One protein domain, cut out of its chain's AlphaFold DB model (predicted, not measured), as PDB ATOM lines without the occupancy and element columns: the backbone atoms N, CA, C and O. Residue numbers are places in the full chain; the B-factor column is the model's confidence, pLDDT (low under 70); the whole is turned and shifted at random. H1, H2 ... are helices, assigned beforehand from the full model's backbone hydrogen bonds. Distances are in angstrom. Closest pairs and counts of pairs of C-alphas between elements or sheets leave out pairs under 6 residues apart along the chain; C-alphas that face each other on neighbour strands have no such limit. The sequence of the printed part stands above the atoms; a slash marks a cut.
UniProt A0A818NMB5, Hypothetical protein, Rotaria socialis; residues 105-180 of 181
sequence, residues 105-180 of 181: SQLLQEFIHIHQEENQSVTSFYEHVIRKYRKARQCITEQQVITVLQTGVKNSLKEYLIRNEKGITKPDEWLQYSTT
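This is residues 105 to 180 of the 181 residues of the protein "Hypothetical protein" of Rotaria socialis (UniProt A0A818NMB5). Five short helices make a thin slab of two layers, H1, H3 and H4 in one, H2 and H5 in the other, with H3 nearest the middle. The printed part has 76 residues, with H1 to H5 in order and no named strand: all helix, compact, radius of gyration of the C-alphas 11.6 A, spans 32 by 28 by 15 A.

Start at H1, residues 105 to 112, a hairpin with H2, residues 122 to 135; their closest C-alphas, Phe 111 and Lys 132, are 6.7 A apart. H3, residues 142 to 152, touches H5, residues 171 to 179, at C-alphas 146 and 171, 5.7 A. H4, residues 155 to 163, only just touches H5, with 3 pairs of C-alphas within 8 A. Every O i to N i+4 pair is within hydrogen-bond range in H1, H3 and H5; H2 has 9 of 10, H4 2 of 5, beside 4 of 6 O i to N i+3.

Find C-alpha 105 at (10.089, -20.548, -1.455), where H1 begins. H2 spans 20.5 A; H5 ends at (-19.819, -25.054, -11.034).

The printed part has no cut. Residues 164 to 166 and 180 are under pLDDT 70.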
ATOM      1  N   SER A 105      10.049 -21.656  -0.498       90.56
ATOM      2  CA  SER A 105      10.089 -20.548  -1.455       90.56
ATOM      3  C   SER A 105       9.757 -20.997  -2.877       90.56
ATOM      4  O   SER A 105       9.080 -20.271  -3.597       90.56
ATOM      5  N   GLN A 106      10.216 -22.183  -3.283       90.88
ATOM      6  CA  GLN A 106       9.918 -22.738  -4.599       90.88
ATOM      7  C   GLN A 106       8.456 -23.183  -4.676       90.88
ATOM      8  O   GLN A 106       7.773 -22.830  -5.632       90.88
ATOM      9  N   LEU A 107       7.949 -23.864  -3.642       90.19
ATOM     10  CA  LEU A 107       6.538 -24.255  -3.561       90.19
ATOM     11  C   LEU A 107       5.606 -23.043  -3.651       90.19
ATOM     12  O   LEU A 107       4.641 -23.062  -4.412       90.19
ATOM     13  N   LEU A 108       5.917 -21.968  -2.921       91.81
ATOM     14  CA  LEU A 108       5.146 -20.730  -2.968       91.81
ATOM     15  C   LEU A 108       5.186 -20.088  -4.360       91.81
ATOM     16  O   LEU A 108       4.144 -19.672  -4.862       91.81
ATOM     17  N   GLN A 109       6.366 -20.019  -4.987       92.31
ATOM     18  CA  GLN A 109       6.514 -19.474  -6.338       92.31
ATOM     19  C   GLN A 109       5.713 -20.282  -7.358       92.31
ATOM     20  O   GLN A 109       4.983 -19.695  -8.148       92.31
ATOM     21  N   GLU A 110       5.784 -21.610  -7.328       92.19
ATOM     22  CA  GLU A 110       4.977 -22.447  -8.217       92.19
ATOM     23  C   GLU A 110       3.475 -22.252  -7.974       92.19
ATOM     24  O   GLU A 110       2.702 -22.189  -8.926       92.19
ATOM     25  N   PHE A 111       3.059 -22.123  -6.711       95.25
ATOM     26  CA  PHE A 111       1.649 -22.049  -6.348       95.25
ATOM     27  C   PHE A 111       0.961 -20.765  -6.822       95.25
ATOM     28  O   PHE A 111      -0.149 -20.818  -7.350       95.25
ATOM     29  N   ILE A 112       1.607 -19.605  -6.663       93.94
ATOM     30  CA  ILE A 112       1.001 -18.314  -7.040       93.94
ATOM     31  C   ILE A 112       0.846 -18.134  -8.558       93.94
ATOM     32  O   ILE A 112       0.078 -17.275  -8.983       93.94
ATOM     33  N   HIS A 113       1.551 -18.934  -9.364       94.25
ATOM     34  CA  HIS A 113       1.501 -18.893 -10.831       94.25
ATOM     35  C   HIS A 113       0.528 -19.921 -11.431       94.25
ATOM     36  O   HIS A 113       0.517 -20.129 -12.646       94.25
ATOM     37  N   ILE A 114      -0.287 -20.588 -10.611       96.19
ATOM     38  CA  ILE A 114      -1.282 -21.536 -11.108       96.19
ATOM     39  C   ILE A 114      -2.422 -20.777 -11.807       96.19
ATOM     40  O   ILE A 114      -3.092 -19.929 -11.215       96.19
ATOM     41  N   HIS A 115      -2.680 -21.134 -13.066       95.62
ATOM     42  CA  HIS A 115      -3.765 -20.588 -13.881       95.62
ATOM     43  C   HIS A 115      -4.520 -21.707 -14.603       95.62
ATOM     44  O   HIS A 115      -3.950 -22.744 -14.931       95.62
ATOM     45  N   GLN A 116      -5.810 -21.488 -14.852       95.88
ATOM     46  CA  GLN A 116      -6.653 -22.423 -15.582       95.88
ATOM     47  C   GLN A 116      -6.283 -22.412 -17.068       95.88
ATOM     48  O   GLN A 116      -6.388 -21.377 -17.728       95.88
ATOM     49  N   GLU A 117      -5.919 -23.572 -17.613       93.88
ATOM     50  CA  GLU A 117      -5.590 -23.697 -19.037       93.88
ATOM     51  C   GLU A 117      -6.833 -23.541 -19.934       93.88
ATOM     52  O   GLU A 117      -7.969 -23.808 -19.522       93.88
ATOM     53  N   GLU A 118      -6.632 -23.164 -21.203       89.12
ATOM     54  CA  GLU A 118      -7.715 -22.895 -22.165       89.12
ATOM     55  C   GLU A 118      -8.703 -24.060 -22.322       89.12
ATOM     56  O   GLU A 118      -9.911 -23.833 -22.398       89.12
ATOM     57  N   ASN A 119      -8.218 -25.302 -22.268       91.38
ATOM     58  CA  ASN A 119      -9.033 -26.512 -22.419       91.38
ATOM     59  C   ASN A 119      -9.353 -27.210 -21.087       91.38
ATOM     60  O   ASN A 119     -10.027 -28.238 -21.071       91.38
ATOM     61  N   GLN A 120      -8.909 -26.656 -19.958       92.81
ATOM     62  CA  GLN A 120      -9.140 -27.245 -18.643       92.81
ATOM     63  C   GLN A 120     -10.524 -26.863 -18.108       92.81
ATOM     64  O   GLN A 120     -10.935 -25.695 -18.175       92.81
ATOM     65  N   SER A 121     -11.250 -27.839 -17.556       93.31
ATOM     66  CA  SER A 121     -12.507 -27.598 -16.838       93.31
ATOM     67  C   SER A 121     -12.252 -26.925 -15.486       93.31
ATOM     68  O   SER A 121     -11.163 -27.025 -14.925       93.31
ATOM     69  N   VAL A 122     -13.263 -26.251 -14.934       92.00
ATOM     70  CA  VAL A 122     -13.132 -25.578 -13.630       92.00
ATOM     71  C   VAL A 122     -12.869 -26.567 -12.490       92.00
ATOM     72  O   VAL A 122     -12.045 -26.304 -11.620       92.00
ATOM     73  N   THR A 123     -13.484 -27.752 -12.545       93.69
ATOM     74  CA  THR A 123     -13.257 -28.832 -11.579       93.69
ATOM     75  C   THR A 123     -11.831 -29.369 -11.664       93.69
ATOM     76  O   THR A 123     -11.175 -29.512 -10.638       93.69
ATOM     77  N   SER A 124     -11.311 -29.606 -12.876       93.81
ATOM     78  CA  SER A 124      -9.929 -30.071 -13.063       93.81
ATOM     79  C   SER A 124      -8.911 -29.028 -12.591       93.81
ATOM     80  O   SER A 124      -7.911 -29.383 -11.968       93.81
ATOM     81  N   PHE A 125      -9.189 -27.745 -12.830       95.81
ATOM     82  CA  PHE A 125      -8.385 -26.640 -12.313       95.81
ATOM     83  C   PHE A 125      -8.379 -26.599 -10.783       95.81
ATOM     84  O   PHE A 125      -7.310 -26.567 -10.175       95.81
ATOM     85  N   TYR A 126      -9.553 -26.672 -10.156       95.62
ATOM     86  CA  TYR A 126      -9.669 -26.738  -8.701       95.62
ATOM     87  C   TYR A 126      -8.882 -27.923  -8.129       95.62
ATOM     88  O   TYR A 126      -8.069 -27.741  -7.227       95.62
ATOM     89  N   GLU A 127      -9.044 -29.126  -8.687       93.75
ATOM     90  CA  GLU A 127      -8.295 -30.300  -8.234       93.75
ATOM     91  C   GLU A 127      -6.782 -30.104  -8.356       93.75
ATOM     92  O   GLU A 127      -6.037 -30.510  -7.463       93.75
ATOM     93  N   HIS A 128      -6.315 -29.477  -9.438       94.19
ATOM     94  CA  HIS A 128      -4.903 -29.160  -9.623       94.19
ATOM     95  C   HIS A 128      -4.382 -28.218  -8.526       94.19
ATOM     96  O   HIS A 128      -3.354 -28.501  -7.905       94.19
ATOM     97  N   VAL A 129      -5.127 -27.151  -8.222       95.50
ATOM     98  CA  VAL A 129      -4.785 -26.207  -7.146       95.50
ATOM     99  C   VAL A 129      -4.769 -26.911  -5.787       95.50
ATOM    100  O   VAL A 129      -3.826 -26.738  -5.019       95.50
ATOM    101  N   ILE A 130      -5.758 -27.762  -5.493       94.75
ATOM    102  CA  ILE A 130      -5.810 -28.511  -4.231       94.75
ATOM    103  C   ILE A 130      -4.651 -29.506  -4.110       94.75
ATOM    104  O   ILE A 130      -4.067 -29.619  -3.032       94.75
ATOM    105  N   ARG A 131      -4.270 -30.202  -5.192       90.62
ATOM    106  CA  ARG A 131      -3.092 -31.090  -5.196       90.62
ATOM    107  C   ARG A 131      -1.823 -30.315  -4.834       90.62
ATOM    108  O   ARG A 131      -1.100 -30.723  -3.927       90.62
ATOM    109  N   LYS A 132      -1.594 -29.156  -5.461       91.38
ATOM    110  CA  LYS A 132      -0.447 -28.287  -5.149       91.38
ATOM    111  C   LYS A 132      -0.511 -27.719  -3.723       91.38
ATOM    112  O   LYS A 132       0.506 -27.706  -3.035       91.38
ATOM    113  N   TYR A 133      -1.695 -27.338  -3.240       93.50
ATOM    114  CA  TYR A 133      -1.890 -26.852  -1.869       93.50
ATOM    115  C   TYR A 133      -1.516 -27.909  -0.826       93.50
ATOM    116  O   TYR A 133      -0.843 -27.590   0.149       93.50
ATOM    117  N   ARG A 134      -1.882 -29.180  -1.037       88.38
ATOM    118  CA  ARG A 134      -1.536 -30.269  -0.105       88.38
ATOM    119  C   ARG A 134      -0.026 -30.408   0.098       88.38
ATOM    120  O   ARG A 134       0.394 -30.606   1.233       88.38
ATOM    121  N   LYS A 135       0.768 -30.251  -0.967       84.75
ATOM    122  CA  LYS A 135       2.242 -30.313  -0.911       84.75
ATOM    123  C   LYS A 135       2.879 -29.119  -0.206       84.75
ATOM    124  O   LYS A 135       3.978 -29.230   0.323       84.75
ATOM    125  N   ALA A 136       2.192 -27.983  -0.221       88.94
ATOM    126  CA  ALA A 136       2.681 -26.710   0.291       88.94
ATOM    127  C   ALA A 136       1.922 -26.247   1.544       88.94
ATOM    128  O   ALA A 136       1.983 -25.078   1.922       88.94
ATOM    129  N   ARG A 137       1.187 -27.147   2.210       87.25
ATOM    130  CA  ARG A 137       0.301 -26.800   3.333       87.25
ATOM    131  C   ARG A 137       1.055 -26.201   4.522       87.25
ATOM    132  O   ARG A 137       0.461 -25.484   5.320       87.25
ATOM    133  N   GLN A 138       2.353 -26.473   4.640       87.06
ATOM    134  CA  GLN A 138       3.214 -25.870   5.654       87.06
ATOM    135  C   GLN A 138       3.463 -24.369   5.436       87.06
ATOM    136  O   GLN A 138       3.735 -23.663   6.403       87.06
ATOM    137  N   CYS A 139       3.364 -23.873   4.197       89.75
ATOM    138  CA  CYS A 139       3.713 -22.495   3.837       89.75
ATOM    139  C   CYS A 139       2.591 -21.722   3.120       89.75
ATOM    140  O   CYS A 139       2.742 -20.526   2.865       89.75
ATOM    141  N   ILE A 140       1.459 -22.371   2.827       93.44
ATOM    142  CA  ILE A 140       0.308 -21.785   2.131       93.44
ATOM    143  C   ILE A 140      -0.939 -21.885   3.006       93.44
ATOM    144  O   ILE A 140      -1.224 -22.919   3.602       93.44
ATOM    145  N   THR A 141      -1.697 -20.796   3.071       93.75
ATOM    146  CA  THR A 141      -2.958 -20.681   3.819       93.75
ATOM    147  C   THR A 141      -4.169 -20.899   2.915       93.75
ATOM    148  O   THR A 141      -4.106 -20.634   1.716       93.75
ATOM    149  N   GLU A 142      -5.315 -21.291   3.482       93.25
ATOM    150  CA  GLU A 142      -6.571 -21.426   2.719       93.25
ATOM    151  C   GLU A 142      -6.967 -20.129   2.002       93.25
ATOM    152  O   GLU A 142      -7.443 -20.172   0.871       93.25
ATOM    153  N   GLN A 143      -6.687 -18.968   2.602       91.25
ATOM    154  CA  GLN A 143      -6.938 -17.680   1.960       91.25
ATOM    155  C   GLN A 143      -6.111 -17.507   0.680       91.25
ATOM    156  O   GLN A 143      -6.636 -17.055  -0.334       91.25
ATOM    157  N   GLN A 144      -4.834 -17.903   0.698       93.31
ATOM    158  CA  GLN A 144      -3.985 -17.870  -0.498       93.31
ATOM    159  C   GLN A 144      -4.468 -18.861  -1.562       93.31
ATOM    160  O   GLN A 144      -4.411 -18.542  -2.748       93.31
ATOM    161  N   VAL A 145      -4.995 -20.026  -1.162       95.75
ATOM    162  CA  VAL A 145      -5.636 -20.977  -2.087       95.75
ATOM    163  C   VAL A 145      -6.827 -20.325  -2.784       95.75
ATOM    164  O   VAL A 145      -6.922 -20.375  -4.007       95.75
ATOM    165  N   ILE A 146      -7.709 -19.674  -2.022       93.00
ATOM    166  CA  ILE A 146      -8.880 -18.971  -2.561       93.00
ATOM    167  C   ILE A 146      -8.445 -17.854  -3.511       93.00
ATOM    168  O   ILE A 146      -8.993 -17.749  -4.607       93.00
ATOM    169  N   THR A 147      -7.423 -17.074  -3.144       92.25
ATOM    170  CA  THR A 147      -6.861 -16.042  -4.024       92.25
ATOM    171  C   THR A 147      -6.388 -16.640  -5.346       92.25
ATOM    172  O   THR A 147      -6.809 -16.163  -6.393       92.25
ATOM    173  N   VAL A 148      -5.590 -17.714  -5.324       94.75
ATOM    174  CA  VAL A 148      -5.113 -18.379  -6.549       94.75
ATOM    175  C   VAL A 148      -6.269 -18.932  -7.380       94.75
ATOM    176  O   VAL A 148      -6.275 -18.765  -8.598       94.75
ATOM    177  N   LEU A 149      -7.287 -19.523  -6.755       94.06
ATOM    178  CA  LEU A 149      -8.484 -19.984  -7.460       94.06
ATOM    179  C   LEU A 149      -9.208 -18.820  -8.161       94.06
ATOM    180  O   LEU A 149      -9.561 -18.922  -9.334       94.06
ATOM    181  N   GLN A 150      -9.388 -17.690  -7.479       90.81
ATOM    182  CA  GLN A 150     -10.077 -16.511  -8.016       90.81
ATOM    183  C   GLN A 150      -9.276 -15.787  -9.106       90.81
ATOM    184  O   GLN A 150      -9.846 -15.356 -10.108       90.81
ATOM    185  N   THR A 151      -7.960 -15.646  -8.941       91.38
ATOM    186  CA  THR A 151      -7.105 -14.951  -9.915       91.38
ATOM    187  C   THR A 151      -6.700 -15.850 -11.078       91.38
ATOM    188  O   THR A 151      -6.458 -15.355 -12.184       91.38
ATOM    189  N   GLY A 152      -6.630 -17.159 -10.835       92.88
ATOM    190  CA  GLY A 152      -6.175 -18.179 -11.772       92.88
ATOM    191  C   GLY A 152      -7.246 -18.694 -12.730       92.88
ATOM    192  O   GLY A 152      -6.903 -19.104 -13.835       92.88
ATOM    193  N   VAL A 153      -8.528 -18.634 -12.361       93.06
ATOM    194  CA  VAL A 153      -9.653 -19.082 -13.208       93.06
ATOM    195  C   VAL A 153      -9.788 -18.254 -14.497       93.06
ATOM    196  O   VAL A 153      -9.353 -17.106 -14.559       93.06
ATOM    197  N   LYS A 154     -10.420 -18.800 -15.542       91.56
ATOM    198  CA  LYS A 154     -10.682 -18.084 -16.807       91.56
ATOM    199  C   LYS A 154     -11.464 -16.785 -16.601       91.56
ATOM    200  O   LYS A 154     -12.394 -16.718 -15.799       91.56
ATOM    201  N   ASN A 155     -11.156 -15.773 -17.419       86.56
ATOM    202  CA  ASN A 155     -11.807 -14.456 -17.363       86.56
ATOM    203  C   ASN A 155     -13.339 -14.525 -17.489       86.56
ATOM    204  O   ASN A 155     -14.026 -13.738 -16.846       86.56
ATOM    205  N   SER A 156     -13.873 -15.495 -18.240       83.56
ATOM    206  CA  SER A 156     -15.319 -15.729 -18.360       83.56
ATOM    207  C   SER A 156     -16.005 -16.037 -17.023       83.56
ATOM    208  O   SER A 156     -17.177 -15.720 -16.860       83.56
ATOM    209  N   LEU A 157     -15.285 -16.626 -16.062       82.12
ATOM    210  CA  LEU A 157     -15.787 -16.962 -14.725       82.12
ATOM    211  C   LEU A 157     -15.372 -15.935 -13.663       82.12
ATOM    212  O   LEU A 157     -16.070 -15.782 -12.658       82.12
ATOM    213  N   LYS A 158     -14.270 -15.199 -13.879       82.38
ATOM    214  CA  LYS A 158     -13.766 -14.192 -12.926       82.38
ATOM    215  C   LYS A 158     -14.828 -13.169 -12.550       82.38
ATOM    216  O   LYS A 158     -15.026 -12.898 -11.370       82.38
ATOM    217  N   GLU A 159     -15.537 -12.619 -13.533       75.69
ATOM    218  CA  GLU A 159     -16.535 -11.577 -13.274       75.69
ATOM    219  C   GLU A 159     -17.712 -12.057 -12.419       75.69
ATOM    220  O   GLU A 159     -18.289 -11.259 -11.681       75.69
ATOM    221  N   TYR A 160     -18.087 -13.334 -12.520       76.00
ATOM    222  CA  TYR A 160     -19.139 -13.924 -11.693       76.00
ATOM    223  C   TYR A 160     -18.635 -14.190 -10.268       76.00
ATOM    224  O   TYR A 160     -19.307 -13.859  -9.292       76.00
ATOM    225  N   LEU A 161     -17.423 -14.733 -10.141       76.19
ATOM    226  CA  LEU A 161     -16.835 -15.101  -8.851       76.19
ATOM    227  C   LEU A 161     -16.462 -13.882  -7.998       76.19
ATOM    228  O   LEU A 161     -16.705 -13.906  -6.795       76.19
ATOM    229  N   ILE A 162     -15.974 -12.793  -8.605       72.38
ATOM    230  CA  ILE A 162     -15.684 -11.529  -7.899       72.38
ATOM    231  C   ILE A 162     -16.964 -10.929  -7.293       72.38
ATOM    232  O   ILE A 162     -16.959 -10.399  -6.186       72.38
ATOM    233  N   ARG A 163     -18.112 -11.043  -7.975       70.88
ATOM    234  CA  ARG A 163     -19.389 -10.517  -7.452       70.88
ATOM    235  C   ARG A 163     -19.893 -11.291  -6.231       70.88
ATOM    236  O   ARG A 163     -20.561 -10.702  -5.384       70.88
ATOM    237  N   ASN A 164     -19.546 -12.574  -6.128       69.56
ATOM    238  CA  ASN A 164     -19.944 -13.469  -5.037       69.56
ATOM    239  C   ASN A 164     -18.833 -13.674  -3.981       69.56
ATOM    240  O   ASN A 164     -19.002 -14.446  -3.039       69.56
ATOM    241  N   GLU A 165     -17.714 -12.949  -4.104       65.88
ATOM    242  CA  GLU A 165     -16.463 -13.124  -3.349       65.88
ATOM    243  C   GLU A 165     -16.618 -13.022  -1.825       65.88
ATOM    244  O   GLU A 165     -15.951 -13.744  -1.088       65.88
ATOM    245  N   LYS A 166     -17.523 -12.167  -1.332       66.31
ATOM    246  CA  LYS A 166     -17.628 -11.835   0.103       66.31
ATOM    247  C   LYS A 166     -18.056 -13.004   1.005       66.31
ATOM    248  O   LYS A 166     -18.008 -12.852   2.222       66.31
ATOM    249  N   GLY A 167     -18.503 -14.122   0.432       72.25
ATOM    250  CA  GLY A 167     -18.967 -15.298   1.174       72.25
ATOM    251  C   GLY A 167     -18.018 -16.497   1.170       72.25
ATOM    252  O   GLY A 167     -18.296 -17.454   1.881       72.25
ATOM    253  N   ILE A 168     -16.933 -16.478   0.386       83.69
ATOM    254  CA  ILE A 168     -16.071 -17.654   0.204       83.69
ATOM    255  C   ILE A 168     -14.953 -17.625   1.243       83.69
ATOM    256  O   ILE A 168     -14.045 -16.799   1.175       83.69
ATOM    257  N   THR A 169     -15.013 -18.554   2.193       86.62
ATOM    258  CA  THR A 169     -14.006 -18.714   3.253       86.62
ATOM    259  C   THR A 169     -13.218 -20.008   3.127       86.62
ATOM    260  O   THR A 169     -12.163 -20.138   3.744       86.62
ATOM    261  N   LYS A 170     -13.702 -20.952   2.310       91.12
ATOM    262  CA  LYS A 170     -13.055 -22.245   2.071       91.12
ATOM    263  C   LYS A 170     -12.912 -22.555   0.580       91.12
ATOM    264  O   LYS A 170     -13.792 -22.194  -0.205       91.12
ATOM    265  N   PRO A 171     -11.870 -23.303   0.173       91.38
ATOM    266  CA  PRO A 171     -11.728 -23.749  -1.213       91.38
ATOM    267  C   PRO A 171     -12.938 -24.547  -1.729       91.38
ATOM    268  O   PRO A 171     -13.346 -24.377  -2.872       91.38
ATOM    269  N   ASP A 172     -13.557 -25.383  -0.894       91.12
ATOM    270  CA  ASP A 172     -14.701 -26.213  -1.309       91.12
ATOM    271  C   ASP A 172     -15.942 -25.367  -1.627       91.12
ATOM    272  O   ASP A 172     -16.687 -25.674  -2.558       91.12
ATOM    273  N   GLU A 173     -16.136 -24.266  -0.894       90.00
ATOM    274  CA  GLU A 173     -17.194 -23.287  -1.165       90.00
ATOM    275  C   GLU A 173     -16.961 -22.636  -2.532       90.00
ATOM    276  O   GLU A 173     -17.890 -22.520  -3.329       90.00
ATOM    277  N   TRP A 174     -15.707 -22.292  -2.856       91.25
ATOM    278  CA  TRP A 174     -15.351 -21.745  -4.167       91.25
ATOM    279  C   TRP A 174     -15.769 -22.676  -5.312       91.25
ATOM    280  O   TRP A 174     -16.361 -22.220  -6.295       91.25
ATOM    281  N   LEU A 175     -15.526 -23.986  -5.175       90.75
ATOM    282  CA  LEU A 175     -15.897 -24.960  -6.203       90.75
ATOM    283  C   LEU A 175     -17.414 -24.975  -6.450       90.75
ATOM    284  O   LEU A 175     -17.839 -25.000  -7.608       90.75
ATOM    285  N   GLN A 176     -18.227 -24.905  -5.391       87.56
ATOM    286  CA  GLN A 176     -19.693 -24.892  -5.494       87.56
ATOM    287  C   GLN A 176     -20.201 -23.692  -6.307       87.56
ATOM    288  O   GLN A 176     -21.003 -23.858  -7.227       87.56
ATOM    289  N   TYR A 177     -19.686 -22.489  -6.041       83.94
ATOM    290  CA  TYR A 177     -20.044 -21.296  -6.819       83.94
ATOM    291  C   TYR A 177     -19.573 -21.382  -8.272       83.94
ATOM    292  O   TYR A 177     -20.295 -20.984  -9.184       83.94
ATOM    293  N   SER A 178     -18.380 -21.932  -8.500       81.19
ATOM    294  CA  SER A 178     -17.769 -21.993  -9.831       81.19
ATOM    295  C   SER A 178     -18.429 -22.996 -10.791       81.19
ATOM    296  O   SER A 178     -18.267 -22.876 -12.002       81.19
ATOM    297  N   THR A 179     -19.172 -23.973 -10.263       81.94
ATOM    298  CA  THR A 179     -19.819 -25.054 -11.034       81.94
ATOM    299  C   THR A 179     -21.318 -24.840 -11.256       81.94
ATOM    300  O   THR A 179     -21.935 -25.581 -12.013       81.94
ATOM    301  N   THR A 180     -21.902 -23.819 -10.621       69.56
ATOM    302  CA  THR A 180     -23.336 -23.480 -10.720       69.56
ATOM    303  C   THR A 180     -23.627 -22.454 -11.839       69.56
ATOM    304  O   THR A 180     -24.772 -22.047 -12.017       69.56
TER     305      THR A 180